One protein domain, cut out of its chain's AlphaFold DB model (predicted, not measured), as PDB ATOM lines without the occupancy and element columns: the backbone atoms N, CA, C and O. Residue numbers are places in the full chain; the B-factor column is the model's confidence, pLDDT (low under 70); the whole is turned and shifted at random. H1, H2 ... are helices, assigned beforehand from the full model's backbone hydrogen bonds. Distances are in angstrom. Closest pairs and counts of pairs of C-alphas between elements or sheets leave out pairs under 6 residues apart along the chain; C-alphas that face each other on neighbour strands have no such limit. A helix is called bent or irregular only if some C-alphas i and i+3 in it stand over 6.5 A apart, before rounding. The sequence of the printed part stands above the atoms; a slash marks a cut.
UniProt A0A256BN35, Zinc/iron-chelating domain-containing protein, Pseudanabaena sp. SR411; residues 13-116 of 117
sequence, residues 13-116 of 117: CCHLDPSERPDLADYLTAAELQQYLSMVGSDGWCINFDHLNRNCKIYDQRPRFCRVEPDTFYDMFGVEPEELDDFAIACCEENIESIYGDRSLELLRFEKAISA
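Overview. This is residues 13 to 116 of the 117 residues of the protein "Zinc/iron-chelating domain-containing protein" of Pseudanabaena sp. SR411 (UniProt A0A256BN35). Two groups of helices stand at opposite ends of the longest axis, the helical hairpin H4 and H5 at one end and the pair of the short H1 and H2 at the other, with H3 at one side between them. Between the two groups runs backbone with no named element: the first printed residues and the long link of residues 40 to 69, which loops out on the side away from H3 and then folds back through the middle to reach H3. The printed part has 104 residues, with five named helices in the order H1, H2, H3, H4, H5 and no named strand; its class is all helix, though the helices hold 50 of the 104 residues, under half. The whole is compact, with a radius of gyration of the C-alphas of 14.1 A, and rounded, with spans of 38 by 35 by 26 A.

Arrangement. Start at Cys 13 and go along the backbone to H1, residues 24 to 27, and then to H2, residues 30 to 39. These two are close but not clearly touching; their closest C-alphas, those of Ala 25 and Leu 33, are 6.7 A apart. Go on through residues 40 to 69, where residues 49 to 50 make a short antiparallel pairing with residues 55 to 56, and you reach H3, residues 70 to 77. H2 and H3 are apart. H1 and H3 only just touch, with 3 pairs of C-alphas within 8 A, and their closest C-alphas, those of Tyr 27 and Met 76, are 4.7 A apart. Next comes H4, residues 84 to 100, close to H3 but not clearly touching it: look at the C-alphas of Pro 70 and Leu 84, their closest, 6.6 A apart. H3 and H4 run the same way at a steep tilt of 64 degrees. Last is H5, residues 105 to 115, which forms a helical hairpin with H4. H4 touches H5 with residues 93 to 100 alone; the closest C-alphas are those of Ile 96 and Leu 107, 6.0 A apart. The two run opposite ways at a shallow tilt of 15 degrees. H2 is apart from both H4 and H5. In H2, H3, H4 and H5 every pair of O i and N i+4 is within hydrogen-bond range; H1, with 4 residues, is too short for such a pair, and its 1 pair of O i and N i+3 is not within range.

Along the chain. Find C-alpha 24 at (162.928, 108.727, 149.487); from there H1 runs 5.9 A to C-alpha 27. H2 runs 14.4 A from Ala 30 to Met 39, and H3 runs 10.3 A from Pro 70 to Phe 77. Find C-alpha 84 at (171.707, 117.700, 134.660), where H4, the longest helix, begins its 23.4 A to Tyr 100. H5 starts at Leu 105 and ends 15.3 A away at C-alpha 115, at (166.017, 115.997, 119.772). None of the five helices is bent or irregular.

Size, cuts and confidence. Look at Ala 30 and Ala 116 for the two C-alphas farthest apart, at 38.8 A; the C-alphas of Cys 13 and Ala 116, the first and last printed, are 21.7 A apart. The printed part has no cut. The link from H2 to H3, with 30 residues, is long; the link from H3 to H4 is short, and those from H1 to H2 and from H4 to H5 are tight. In the B-factor column the mean pLDDT of the printed part is 96.7, and the model's confidence is low, under 70, at residue 116.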
ATOM      1  N   CYS A  13     155.992 111.844 135.999       96.75
ATOM      2  CA  CYS A  13     156.595 112.296 137.259       96.75
ATOM      3  C   CYS A  13     155.590 112.475 138.415       96.75
ATOM      4  O   CYS A  13     156.010 112.637 139.557       96.75
ATOM      5  N   CYS A  14     154.280 112.464 138.135       97.94
ATOM      6  CA  CYS A  14     153.217 112.555 139.136       97.94
ATOM      7  C   CYS A  14     152.792 111.190 139.700       97.94
ATOM      8  O   CYS A  14     151.930 111.178 140.579       97.94
ATOM      9  N   HIS A  15     153.369 110.073 139.240       97.94
ATOM     10  CA  HIS A  15     153.264 108.794 139.942       97.94
ATOM     11  C   HIS A  15     154.236 108.801 141.125       97.94
ATOM     12  O   HIS A  15     155.453 108.805 140.937       97.94
ATOM     13  N   LEU A  16     153.699 108.903 142.338       97.69
ATOM     14  CA  LEU A  16     154.433 109.158 143.579       97.69
ATOM     15  C   LEU A  16     154.338 107.988 144.572       97.69
ATOM     16  O   LEU A  16     154.472 108.212 145.773       97.69
ATOM     17  N   ASP A  17     154.070 106.764 144.107       97.75
ATOM     18  CA  ASP A  17     153.911 105.607 144.990       97.75
ATOM     19  C   ASP A  17     155.197 105.369 145.817       97.75
ATOM     20  O   ASP A  17     156.248 105.050 145.252       97.75
ATOM     21  N   PRO A  18     155.154 105.511 147.159       96.12
ATOM     22  CA  PRO A  18     156.329 105.327 148.005       96.12
ATOM     23  C   PRO A  18     156.829 103.880 148.035       96.12
ATOM     24  O   PRO A  18     157.992 103.649 148.355       96.12
ATOM     25  N   SER A  19     155.977 102.898 147.719       95.88
ATOM     26  CA  SER A  19     156.384 101.489 147.670       95.88
ATOM     27  C   SER A  19     157.353 101.196 146.520       95.88
ATOM     28  O   SER A  19     158.158 100.272 146.624       95.88
ATOM     29  N   GLU A  20     157.337 102.029 145.476       94.38
ATOM     30  CA  GLU A  20     158.275 101.989 144.349       94.38
ATOM     31  C   GLU A  20     159.521 102.859 144.589       94.38
ATOM     32  O   GLU A  20     160.435 102.880 143.766       94.38
ATOM     33  N   ARG A  21     159.573 103.594 145.710       92.75
ATOM     34  CA  ARG A  21     160.643 104.548 146.036       92.75
ATOM     35  C   ARG A  21     161.097 104.404 147.495       92.75
ATOM     36  O   ARG A  21     160.918 105.334 148.287       92.75
ATOM     37  N   PRO A  22     161.691 103.256 147.874       93.69
ATOM     38  CA  PRO A  22     162.080 102.987 149.261       93.69
ATOM     39  C   PRO A  22     163.106 103.991 149.814       93.69
ATOM     40  O   PRO A  22     163.112 104.252 151.015       93.69
ATOM     41  N   ASP A  23     163.898 104.609 148.936       95.25
ATOM     42  CA  ASP A  23     165.035 105.459 149.301       95.25
ATOM     43  C   ASP A  23     164.676 106.958 149.375       95.25
ATOM     44  O   ASP A  23     165.552 107.814 149.419       95.25
ATOM     45  N   LEU A  24     163.382 107.322 149.406       96.06
ATOM     46  CA  LEU A  24     162.928 108.727 149.487       96.06
ATOM     47  C   LEU A  24     163.579 109.517 150.635       96.06
ATOM     48  O   LEU A  24     163.809 110.716 150.508       96.06
ATOM     49  N   ALA A  25     163.850 108.857 151.763       96.38
ATOM     50  CA  ALA A  25     164.454 109.484 152.936       96.38
ATOM     51  C   ALA A  25     165.956 109.784 152.774       96.38
ATOM     52  O   ALA A  25     166.496 110.536 153.586       96.38
ATOM     53  N   ASP A  26     166.612 109.231 151.751       96.56
ATOM     54  CA  ASP A  26     168.043 109.440 151.509       96.56
ATOM     55  C   ASP A  26     168.316 110.785 150.826       96.56
ATOM     56  O   ASP A  26     169.384 111.364 151.012       96.56
ATOM     57  N   TYR A  27     167.341 111.303 150.072       95.38
ATOM     58  CA  TYR A  27     167.482 112.532 149.284       95.38
ATOM     59  C   TYR A  27     166.432 113.610 149.584       95.38
ATOM     60  O   TYR A  27     166.541 114.725 149.076       95.38
ATOM     61  N   LEU A  28     165.414 113.328 150.405       97.69
ATOM     62  CA  LEU A  28     164.478 114.339 150.904       97.69
ATOM     63  C   LEU A  28     164.763 114.671 152.366       97.69
ATOM     64  O   LEU A  28     164.957 113.789 153.203       97.69
ATOM     65  N   THR A  29     164.672 115.952 152.721       97.56
ATOM     66  CA  THR A  29     164.617 116.333 154.137       97.56
ATOM     67  C   THR A  29     163.341 115.796 154.793       97.56
ATOM     68  O   THR A  29     162.336 115.544 154.131       97.56
ATOM     69  N   ALA A  30     163.315 115.691 156.126       98.12
ATOM     70  CA  ALA A  30     162.121 115.224 156.842       98.12
ATOM     71  C   ALA A  30     160.859 116.062 156.537       98.12
ATOM     72  O   ALA A  30     159.757 115.518 156.449       98.12
ATOM     73  N   ALA A  31     161.017 117.378 156.351       98.31
ATOM     74  CA  ALA A  31     159.918 118.272 155.992       98.31
ATOM     75  C   ALA A  31     159.429 118.036 154.552       98.31
ATOM     76  O   ALA A  31     158.223 117.997 154.308       98.31
ATOM     77  N   GLU A  32     160.348 117.831 153.607       98.38
ATOM     78  CA  GLU A  32     160.006 117.511 152.220       98.38
ATOM     79  C   GLU A  32     159.383 116.127 152.092       98.38
ATOM     80  O   GLU A  32     158.407 115.984 151.369       98.38
ATOM     81  N   LEU A  33     159.873 115.125 152.827       98.44
ATOM     82  CA  LEU A  33     159.278 113.792 152.856       98.44
ATOM     83  C   LEU A  33     157.842 113.844 153.389       98.44
ATOM     84  O   LEU A  33     156.941 113.243 152.809       98.44
ATOM     85  N   GLN A  34     157.595 114.610 154.455       98.50
ATOM     86  CA  GLN A  34     156.236 114.830 154.948       98.50
ATOM     87  C   GLN A  34     155.356 115.498 153.881       98.50
ATOM     88  O   GLN A  34     154.212 115.081 153.677       98.50
ATOM     89  N   GLN A  35     155.878 116.515 153.189       98.50
ATOM     90  CA  GLN A  35     155.161 117.180 152.106       98.50
ATOM     91  C   GLN A  35     154.877 116.220 150.943       98.50
ATOM     92  O   GLN A  35     153.737 116.151 150.492       98.50
ATOM     93  N   TYR A  36     155.869 115.448 150.506       98.50
ATOM     94  CA  TYR A  36     155.755 114.427 149.471       98.50
ATOM     95  C   TYR A  36     154.626 113.453 149.802       98.50
ATOM     96  O   TYR A  36     153.674 113.337 149.037       98.50
ATOM     97  N   LEU A  37     154.672 112.839 150.989       98.25
ATOM     98  CA  LEU A  37     153.674 111.866 151.437       98.25
ATOM     99  C   LEU A  37     152.269 112.470 151.533       98.25
ATOM    100  O   LEU A  37     151.294 111.802 151.212       98.25
ATOM    101  N   SER A  38     152.150 113.747 151.914       98.38
ATOM    102  CA  SER A  38     150.856 114.444 151.936       98.38
ATOM    103  C   SER A  38     150.249 114.661 150.545       98.38
ATOM    104  O   SER A  38     149.049 114.905 150.426       98.38
ATOM    105  N   MET A  39     151.072 114.589 149.495       98.50
ATOM    106  CA  MET A  39     150.649 114.730 148.106       98.50
ATOM    107  C   MET A  39     150.303 113.388 147.453       98.50
ATOM    108  O   MET A  39     149.742 113.415 146.363       98.50
ATOM    109  N   VAL A  40     150.603 112.242 148.074       98.50
ATOM    110  CA  VAL A  40     150.323 110.905 147.522       98.50
ATOM    111  C   VAL A  40     148.853 110.532 147.747       98.50
ATOM    112  O   VAL A  40     148.365 110.498 148.876       98.50
ATOM    113  N   GLY A  41     148.132 110.260 146.663       98.31
ATOM    114  CA  GLY A  41     146.775 109.727 146.672       98.31
ATOM    115  C   GLY A  41     146.738 108.239 147.022       98.31
ATOM    116  O   GLY A  41     147.750 107.544 146.998       98.31
ATOM    117  N   SER A  42     145.551 107.711 147.325       97.06
ATOM    118  CA  SER A  42     145.383 106.285 147.659       97.06
ATOM    119  C   SER A  42     145.739 105.326 146.517       97.06
ATOM    120  O   SER A  42     145.845 104.126 146.744       97.06
ATOM    121  N   ASP A  43     145.850 105.840 145.297       96.81
ATOM    122  CA  ASP A  43     146.204 105.126 144.072       96.81
ATOM    123  C   ASP A  43     147.678 105.315 143.674       96.81
ATOM    124  O   ASP A  43     148.049 104.957 142.561       96.81
ATOM    125  N   GLY A  44     148.503 105.908 144.545       97.88
ATOM    126  CA  GLY A  44     149.916 106.186 144.273       97.88
ATOM    127  C   GLY A  44     150.153 107.447 143.436       97.88
ATOM    128  O   GLY A  44     151.290 107.896 143.305       97.88
ATOM    129  N   TRP A  45     149.111 108.089 142.905       98.44
ATOM    130  CA  TRP A  45     149.250 109.304 142.101       98.44
ATOM    131  C   TRP A  45     149.197 110.565 142.953       98.44
ATOM    132  O   TRP A  45     148.528 110.631 143.980       98.44
ATOM    133  N   CYS A  46     149.883 111.618 142.513       98.62
ATOM    134  CA  CYS A  46     149.807 112.918 143.165       98.62
ATOM    135  C   CYS A  46     148.360 113.442 143.180       98.62
ATOM    136  O   CYS A  46     147.742 113.581 142.126       98.62
ATOM    137  N   ILE A  47     147.845 113.866 144.336       98.62
ATOM    138  CA  ILE A  47     146.483 114.421 144.483       98.62
ATOM    139  C   ILE A  47     146.238 115.680 143.631       98.62
ATOM    140  O   ILE A  47     145.099 116.052 143.349       98.62
ATOM    141  N   ASN A  48     147.313 116.357 143.219       98.38
ATOM    142  CA  ASN A  48     147.261 117.535 142.357       98.38
ATOM    143  C   ASN A  48     147.337 117.188 140.862       98.38
ATOM    144  O   ASN A  48     147.329 118.095 140.026       98.38
ATOM    145  N   PHE A  49     147.434 115.908 140.503       98.50
ATOM    146  CA  PHE A  49     147.449 115.466 139.117       98.50
ATOM    147  C   PHE A  49     146.041 115.531 138.511       98.50
ATOM    148  O   PHE A  49     145.043 115.103 139.093       98.50
ATOM    149  N   ASP A  50     145.932 116.130 137.330       97.75
ATOM    150  CA  ASP A  50     144.746 116.026 136.494       97.75
ATOM    151  C   ASP A  50     144.879 114.801 135.591       97.75
ATOM    152  O   ASP A  50     145.548 114.868 134.564       97.75
ATOM    153  N   HIS A  51     144.224 113.697 135.948       95.69
ATOM    154  CA  HIS A  51     144.279 112.458 135.167       95.69
ATOM    155  C   HIS A  51     143.682 112.599 133.759       95.69
ATOM    156  O   HIS A  51     144.074 111.854 132.864       95.69
ATOM    157  N   LEU A  52     142.760 113.544 133.538       95.62
ATOM    158  CA  LEU A  52     142.128 113.724 132.232       95.62
ATOM    159  C   LEU A  52     143.073 114.434 131.259       95.62
ATOM    160  O   LEU A  52     143.281 113.972 130.141       95.62
ATOM    161  N   ASN A  53     143.658 115.554 131.692       95.69
ATOM    162  CA  ASN A  53     144.543 116.371 130.849       95.69
ATOM    163  C   ASN A  53     146.033 116.017 130.998       95.69
ATOM    164  O   ASN A  53     146.870 116.503 130.230       95.69
ATOM    165  N   ARG A  54     146.362 115.176 131.983       96.19
ATOM    166  CA  ARG A  54     147.710 114.743 132.378       96.19
ATOM    167  C   ARG A  54     148.648 115.895 132.715       96.19
ATOM    168  O   ARG A  54     149.805 115.927 132.304       96.19
ATOM    169  N   ASN A  55     148.127 116.843 133.487       95.44
ATOM    170  CA  ASN A  55     148.841 118.045 133.900       95.44
ATOM    171  C   ASN A  55     148.863 118.176 135.425       95.44
ATOM    172  O   ASN A  55     147.939 117.757 136.121       95.44
ATOM    173  N   CYS A  56     149.910 118.808 135.950       95.81
ATOM    174  CA  CYS A  56     149.970 119.187 137.357       95.81
ATOM    175  C   CYS A  56     149.140 120.459 137.585       95.81
ATOM    176  O   CYS A  56     149.438 121.500 137.001       95.81
ATOM    177  N   LYS A  57     148.128 120.408 138.461       96.81
ATOM    178  CA  LYS A  57     147.257 121.562 138.770       96.81
ATOM    179  C   LYS A  57     147.973 122.682 139.531       96.81
ATOM    180  O   LYS A  57     147.483 123.804 139.564       96.81
ATOM    181  N   ILE A  58     149.128 122.376 140.119       96.88
ATOM    182  CA  ILE A  58     149.963 123.308 140.884       96.88
ATOM    183  C   ILE A  58     151.313 123.552 140.200       96.88
ATOM    184  O   ILE A  58     152.309 123.755 140.883       96.88
ATOM    185  N   TYR A  59     151.384 123.487 138.864       93.69
ATOM    186  CA  TYR A  59     152.651 123.494 138.114       93.69
ATOM    187  C   TYR A  59     153.632 124.596 138.555       93.69
ATOM    188  O   TYR A  59     154.810 124.310 138.792       93.69
ATOM    189  N   ASP A  60     153.124 125.817 138.747       94.94
ATOM    190  CA  ASP A  60     153.905 126.988 139.168       94.94
ATOM    191  C   ASP A  60     154.265 126.974 140.659       94.94
ATOM    192  O   ASP A  60     155.242 127.596 141.067       94.94
ATOM    193  N   GLN A  61     153.519 126.227 141.470       96.88
ATOM    194  CA  GLN A  61     153.669 126.105 142.924       96.88
ATOM    195  C   GLN A  61     154.280 124.762 143.345       96.88
ATOM    196  O   GLN A  61     154.261 124.414 144.525       96.88
ATOM    197  N   ARG A  62     154.819 123.991 142.392       96.50
ATOM    198  CA  ARG A  62     155.437 122.695 142.673       96.50
ATOM    199  C   ARG A  62     156.509 122.826 143.763       96.50
ATOM    200  O   ARG A  62     157.322 123.757 143.672       96.50
ATOM    201  N   PRO A  63     156.541 121.897 144.737       97.88
ATOM    202  CA  PRO A  63     157.666 121.768 145.656       97.88
ATOM    203  C   PRO A  63     158.967 121.580 144.880       97.88
ATOM    204  O   PRO A  63     158.941 121.081 143.752       97.88
ATOM    205  N   ARG A  64     160.102 121.941 145.485       96.88
ATOM    206  CA  ARG A  64     161.407 121.836 144.816       96.88
ATOM    207  C   ARG A  64     161.707 120.425 144.321       96.88
ATOM    208  O   ARG A  64     162.032 120.284 143.157       96.88
ATOM    209  N   PHE A  65     161.424 119.381 145.102       96.44
ATOM    210  CA  PHE A  65     161.628 117.985 144.687       96.44
ATOM    211  C   PHE A  65     160.795 117.545 143.462       96.44
ATOM    212  O   PHE A  65     161.021 116.474 142.910       96.44
ATOM    213  N   CYS A  66     159.815 118.344 143.019       96.94
ATOM    214  CA  CYS A  66     159.070 118.123 141.774       96.94
ATOM    215  C   CYS A  66     159.610 118.946 140.586       96.94
ATOM    216  O   CYS A  66     158.959 118.987 139.530       96.94
ATOM    217  N   ARG A  67     160.730 119.657 140.754       96.00
ATOM    218  CA  ARG A  67     161.355 120.532 139.758       96.00
ATOM    219  C   ARG A  67     162.705 119.972 139.351       96.00
ATOM    220  O   ARG A  67     163.527 119.635 140.192       96.00
ATOM    221  N   VAL A  68     162.922 119.915 138.045       96.38
ATOM    222  CA  VAL A  68     164.221 119.588 137.461       96.38
ATOM    223  C   VAL A  68     164.971 120.901 137.294       96.38
ATOM    224  O   VAL A  68     164.837 121.588 136.286       96.38
ATOM    225  N   GLU A  69     165.650 121.298 138.361       96.81
ATOM    226  CA  GLU A  69     166.445 122.523 138.451       96.81
ATOM    227  C   GLU A  69     167.830 122.159 139.010       96.81
ATOM    228  O   GLU A  69     167.884 121.299 139.898       96.81
ATOM    229  N   PRO A  70     168.923 122.802 138.547       97.19
ATOM    230  CA  PRO A  70     170.289 122.450 138.943       97.19
ATOM    231  C   PRO A  70     170.490 122.358 140.453       97.19
ATOM    232  O   PRO A  70     170.850 121.299 140.952       97.19
ATOM    233  N   ASP A  71     170.139 123.412 141.194       96.88
ATOM    234  CA  ASP A  71     170.303 123.445 142.653       96.88
ATOM    235  C   ASP A  71     169.506 122.333 143.352       96.88
ATOM    236  O   ASP A  71     169.934 121.775 144.357       96.88
ATOM    237  N   THR A  72     168.335 121.976 142.816       96.19
ATOM    238  CA  THR A  72     167.512 120.908 143.394       96.19
ATOM    239  C   THR A  72     168.171 119.544 143.227       96.19
ATOM    240  O   THR A  72     168.245 118.775 144.184       96.19
ATOM    241  N   PHE A  73     168.643 119.241 142.021       96.94
ATOM    242  CA  PHE A  73     169.241 117.944 141.701       96.94
ATOM    243  C   PHE A  73     170.644 117.791 142.290       96.94
ATOM    244  O   PHE A  73     171.007 116.690 142.700       96.94
ATOM    245  N   TYR A  74     171.391 118.888 142.416       97.31
ATOM    246  CA  TYR A  74     172.644 118.906 143.159       97.31
ATOM    247  C   TYR A  74     172.418 118.537 144.631       97.31
ATOM    248  O   TYR A  74     173.035 117.603 145.134       97.31
ATOM    249  N   ASP A  75     171.478 119.200 145.309       96.25
ATOM    250  CA  ASP A  75     171.215 118.938 146.729       96.25
ATOM    251  C   ASP A  75     170.669 117.522 146.987       96.25
ATOM    252  O   ASP A  75     170.998 116.911 148.002       96.25
ATOM    253  N   MET A  76     169.806 117.012 146.100       95.56
ATOM    254  CA  MET A  76     169.160 115.705 146.270       95.56
ATOM    255  C   MET A  76     170.060 114.536 145.854       95.56
ATOM    256  O   MET A  76     170.035 113.484 146.487       95.56
ATOM    257  N   PHE A  77     170.826 114.694 144.775       95.50
ATOM    258  CA  PHE A  77     171.489 113.576 144.097       95.50
ATOM    259  C   PHE A  77     172.985 113.806 143.850       95.50
ATOM    260  O   PHE A  77     173.665 112.891 143.393       95.50
ATOM    261  N   GLY A  78     173.513 114.999 144.140       97.06
ATOM    262  CA  GLY A  78     174.900 115.361 143.841       97.06
ATOM    263  C   GLY A  78     175.194 115.481 142.344       97.06
ATOM    264  O   GLY A  78     176.346 115.339 141.949       97.06
ATOM    265  N   VAL A  79     174.167 115.690 141.514       97.88
ATOM    266  CA  VAL A  79     174.313 115.853 140.060       97.88
ATOM    267  C   VAL A  79     174.827 117.259 139.770       97.88
ATOM    268  O   VAL A  79     174.183 118.240 140.150       97.88
ATOM    269  N   GLU A  80     175.973 117.362 139.098       98.12
ATOM    270  CA  GLU A  80     176.539 118.659 138.724       98.12
ATOM    271  C   GLU A  80     175.659 119.352 137.662       98.12
ATOM    272  O   GLU A  80     175.050 118.678 136.822       98.12
ATOM    273  N   PRO A  81     175.569 120.697 137.650       97.31
ATOM    274  CA  PRO A  81     174.722 121.429 136.705       97.31
ATOM    275  C   PRO A  81     174.969 121.084 135.231       97.31
ATOM    276  O   PRO A  81     174.031 121.085 134.437       97.31
ATOM    277  N   GLU A  82     176.215 120.784 134.861       96.81
ATOM    278  CA  GLU A  82     176.598 120.401 133.501       96.81
ATOM    279  C   GLU A  82     176.132 118.989 133.112       96.81
ATOM    280  O   GLU A  82     176.036 118.691 131.923       96.81
ATOM    281  N   GLU A  83     175.831 118.133 134.091       97.38
ATOM    282  CA  GLU A  83     175.366 116.752 133.907       97.38
ATOM    283  C   GLU A  83     173.833 116.637 133.982       97.38
ATOM    284  O   GLU A  83     173.268 115.591 133.653       97.38
ATOM    285  N   LEU A  84     173.145 117.712 134.395       97.56
ATOM    286  CA  LEU A  84     171.707 117.700 134.660       97.56
ATOM    287  C   LEU A  84     170.881 117.278 133.445       97.56
ATOM    288  O   LEU A  84     169.942 116.504 133.607       97.56
ATOM    289  N   ASP A  85     171.194 117.801 132.258       97.62
ATOM    290  CA  ASP A  85     170.415 117.514 131.051       97.62
ATOM    291  C   ASP A  85     170.418 116.009 130.747       97.62
ATOM    292  O   ASP A  85     169.353 115.401 130.631       97.62
ATOM    293  N   ASP A  86     171.601 115.392 130.698       97.25
ATOM    294  CA  ASP A  86     171.751 113.966 130.401       97.25
ATOM    295  C   ASP A  86     171.114 113.095 131.502       97.25
ATOM    296  O   ASP A  86     170.391 112.141 131.203       97.25
ATOM    297  N   PHE A  87     171.306 113.458 132.776       97.38
ATOM    298  CA  PHE A  87     170.704 112.753 133.911       97.38
ATOM    299  C   PHE A  87     169.170 112.818 133.884       97.38
ATOM    300  O   PHE A  87     168.482 111.802 133.989       97.38
ATOM    301  N   ALA A  88     168.610 114.017 133.716       97.81
ATOM    302  CA  ALA A  88     167.170 114.228 133.732       97.81
ATOM    303  C   ALA A  88     166.474 113.609 132.515       97.81
ATOM    304  O   ALA A  88     165.324 113.176 132.634       97.81
ATOM    305  N   ILE A  89     167.148 113.559 131.358       98.19
ATOM    306  CA  ILE A  89     166.667 112.847 130.170       98.19
ATOM    307  C   ILE A  89     166.541 111.357 130.477       98.19
ATOM    308  O   ILE A  89     165.430 110.840 130.369       98.19
ATOM    309  N   ALA A  90     167.610 110.715 130.958       97.94
ATOM    310  CA  ALA A  90     167.590 109.291 131.293       97.94
ATOM    311  C   ALA A  90     166.499 108.963 132.330       97.94
ATOM    312  O   ALA A  90     165.678 108.074 132.115       97.94
ATOM    313  N   CYS A  91     166.396 109.751 133.410       96.88
ATOM    314  CA  CYS A  91     165.343 109.563 134.413       96.88
ATOM    315  C   CYS A  91     163.926 109.735 133.839       96.88
ATOM    316  O   CYS A  91     162.990 109.061 134.276       96.88
ATOM    317  N   CYS A  92     163.728 110.664 132.898       98.12
ATOM    318  CA  CYS A  92     162.426 110.860 132.268       98.12
ATOM    319  C   CYS A  92     162.081 109.719 131.311       98.12
ATOM    320  O   CYS A  92     160.935 109.284 131.334       98.12
ATOM    321  N   GLU A  93     163.030 109.228 130.515       98.12
ATOM    322  CA  GLU A  93     162.830 108.077 129.628       98.12
ATOM    323  C   GLU A  93     162.425 106.843 130.439       98.12
ATOM    324  O   GLU A  93     161.314 106.343 130.257       98.12
ATOM    325  N   GLU A  94     163.232 106.445 131.427       97.81
ATOM    326  CA  GLU A  94     162.958 105.283 132.285       97.81
ATOM    327  C   GLU A  94     161.592 105.380 132.983       97.81
ATOM    328  O   GLU A  94     160.812 104.424 133.012       97.81
ATOM    329  N   ASN A  95     161.262 106.552 133.533       97.38
ATOM    330  CA  ASN A  95     160.004 106.726 134.251       97.38
ATOM    331  C   ASN A  95     158.795 106.776 133.301       97.38
ATOM    332  O   ASN A  95     157.741 106.228 133.612       97.38
ATOM    333  N   ILE A  96     158.913 107.414 132.133       98.50
ATOM    334  CA  ILE A  96     157.846 107.406 131.123       98.50
ATOM    335  C   ILE A  96     157.604 105.978 130.620       98.50
ATOM    336  O   ILE A  96     156.446 105.575 130.493       98.50
ATOM    337  N   GLU A  97     158.665 105.207 130.382       98.25
ATOM    338  CA  GLU A  97     158.582 103.799 129.991       98.25
ATOM    339  C   GLU A  97     157.909 102.936 131.058       98.25
ATOM    340  O   GLU A  97     157.014 102.159 130.731       98.25
ATOM    341  N   SER A  98     158.277 103.101 132.330       97.12
ATOM    342  CA  SER A  98     157.662 102.364 133.440       97.12
ATOM    343  C   SER A  98     156.147 102.603 133.529       97.12
ATOM    344  O   SER A  98     155.365 101.673 133.724       97.12
ATOM    345  N   ILE A  99     155.713 103.851 133.318       97.62
ATOM    346  CA  ILE A  99     154.308 104.248 133.469       97.62
ATOM    347  C   ILE A  99     153.464 103.942 132.224       97.62
ATOM    348  O   ILE A  99     152.312 103.517 132.348       97.62
ATOM    349  N   TYR A 100     153.991 104.191 131.023       97.88
ATOM    350  CA  TYR A 100     153.218 104.143 129.774       97.88
ATOM    351  C   TYR A 100     153.705 103.087 128.769       97.88
ATOM    352  O   TYR A 100     152.982 102.786 127.814       97.88
ATOM    353  N   GLY A 101     154.893 102.516 128.969       97.94
ATOM    354  CA  GLY A 101     155.542 101.551 128.081       97.94
ATOM    355  C   GLY A 101     156.558 102.163 127.106       97.94
ATOM    356  O   GLY A 101     156.484 103.343 126.749       97.94
ATOM    357  N   ASP A 102     157.454 101.303 126.611       95.06
ATOM    358  CA  ASP A 102     158.562 101.570 125.668       95.06
ATOM    359  C   ASP A 102     158.131 102.085 124.281       95.06
ATOM    360  O   ASP A 102     158.939 102.547 123.481       95.06
ATOM    361  N   ARG A 103     156.836 102.006 123.965       95.06
ATOM    362  CA  ARG A 103     156.247 102.488 122.700       95.06
ATOM    363  C   ARG A 103     155.143 103.514 122.916       95.06
ATOM    364  O   ARG A 103     154.272 103.688 122.059       95.06
ATOM    365  N   SER A 104     155.135 104.150 124.083       97.81
ATOM    366  CA  SER A 104     154.134 105.148 124.438       97.81
ATOM    367  C   SER A 104     154.236 106.402 123.570       97.81
ATOM    368  O   SER A 104     155.296 106.779 123.066       97.81
ATOM    369  N   LEU A 105     153.104 107.087 123.398       97.38
ATOM    370  CA  LEU A 105     153.089 108.375 122.707       97.38
ATOM    371  C   LEU A 105     153.836 109.441 123.523       97.38
ATOM    372  O   LEU A 105     154.369 110.393 122.960       97.38
ATOM    373  N   GLU A 106     153.853 109.296 124.843       97.94
ATOM    374  CA  GLU A 106     154.529 110.169 125.793       97.94
ATOM    375  C   GLU A 106     156.044 110.120 125.602       97.94
ATOM    376  O   GLU A 106     156.647 111.185 125.464       97.94
ATOM    377  N   LEU A 107     156.625 108.919 125.497       97.94
ATOM    378  CA  LEU A 107     158.058 108.741 125.252       97.94
ATOM    379  C   LEU A 107     158.457 109.332 123.902       97.94
ATOM    380  O   LEU A 107     159.293 110.227 123.846       97.94
ATOM    381  N   LEU A 108     157.743 108.965 122.833       97.31
ATOM    382  CA  LEU A 108     158.001 109.490 121.486       97.31
ATOM    383  C   LEU A 108     157.916 111.025 121.421       97.31
ATOM    384  O   LEU A 108     158.652 111.680 120.678       97.31
ATOM    385  N   ARG A 109     156.984 111.634 122.167       97.50
ATOM    386  CA  ARG A 109     156.858 113.099 122.247       97.50
ATOM    387  C   ARG A 109     157.997 113.726 123.039       97.50
ATOM    388  O   ARG A 109     158.411 114.826 122.676       97.50
ATOM    389  N   PHE A 110     158.461 113.066 124.097       97.88
ATOM    390  CA  PHE A 110     159.579 113.527 124.911       97.88
ATOM    391  C   PHE A 110     160.885 113.487 124.113       97.88
ATOM    392  O   PHE A 110     161.499 114.536 123.928       97.88
ATOM    393  N   GLU A 111     161.215 112.342 123.511       96.44
ATOM    394  CA  GLU A 111     162.388 112.154 122.640       96.44
ATOM    395  C   GLU A 111     162.421 113.188 121.507       96.44
ATOM    396  O   GLU A 111     163.448 113.811 121.226       96.44
ATOM    397  N   LYS A 112     161.266 113.440 120.876       95.81
ATOM    398  CA  LYS A 112     161.143 114.469 119.840       95.81
ATOM    399  C   LYS A 112     161.420 115.874 120.375       95.81
ATOM    400  O   LYS A 112     161.994 116.682 119.649       95.81
ATOM    401  N   ALA A 113     160.976 116.192 121.590       95.94
ATOM    402  CA  ALA A 113     161.173 117.511 122.182       95.94
ATOM    403  C   ALA A 113     162.655 117.777 122.490       95.94
ATOM    404  O   ALA A 113     163.130 118.878 122.238       95.94
ATOM    405  N   ILE A 114     163.390 116.778 122.977       95.12
ATOM    406  CA  ILE A 114     164.815 116.917 123.332       95.12
ATOM    407  C   ILE A 114     165.756 116.764 122.123       95.12
ATOM    408  O   ILE A 114     166.882 117.250 122.149       95.12
ATOM    409  N   SER A 115     165.284 116.129 121.042       88.81
ATOM    410  CA  SER A 115     166.017 115.997 119.772       88.81
ATOM    411  C   SER A 115     165.834 117.189 118.828       88.81
ATOM    412  O   SER A 115     166.522 117.281 117.812       88.81
ATOM    413  N   ALA A 116     164.870 118.073 119.099       69.50
ATOM    414  CA  ALA A 116     164.600 119.251 118.284       69.50
ATOM    415  C   ALA A 116     165.569 120.389 118.642       69.50
ATOM    416  O   ALA A 116     165.157 121.391 119.226       69.50
TER     417      ALA A 116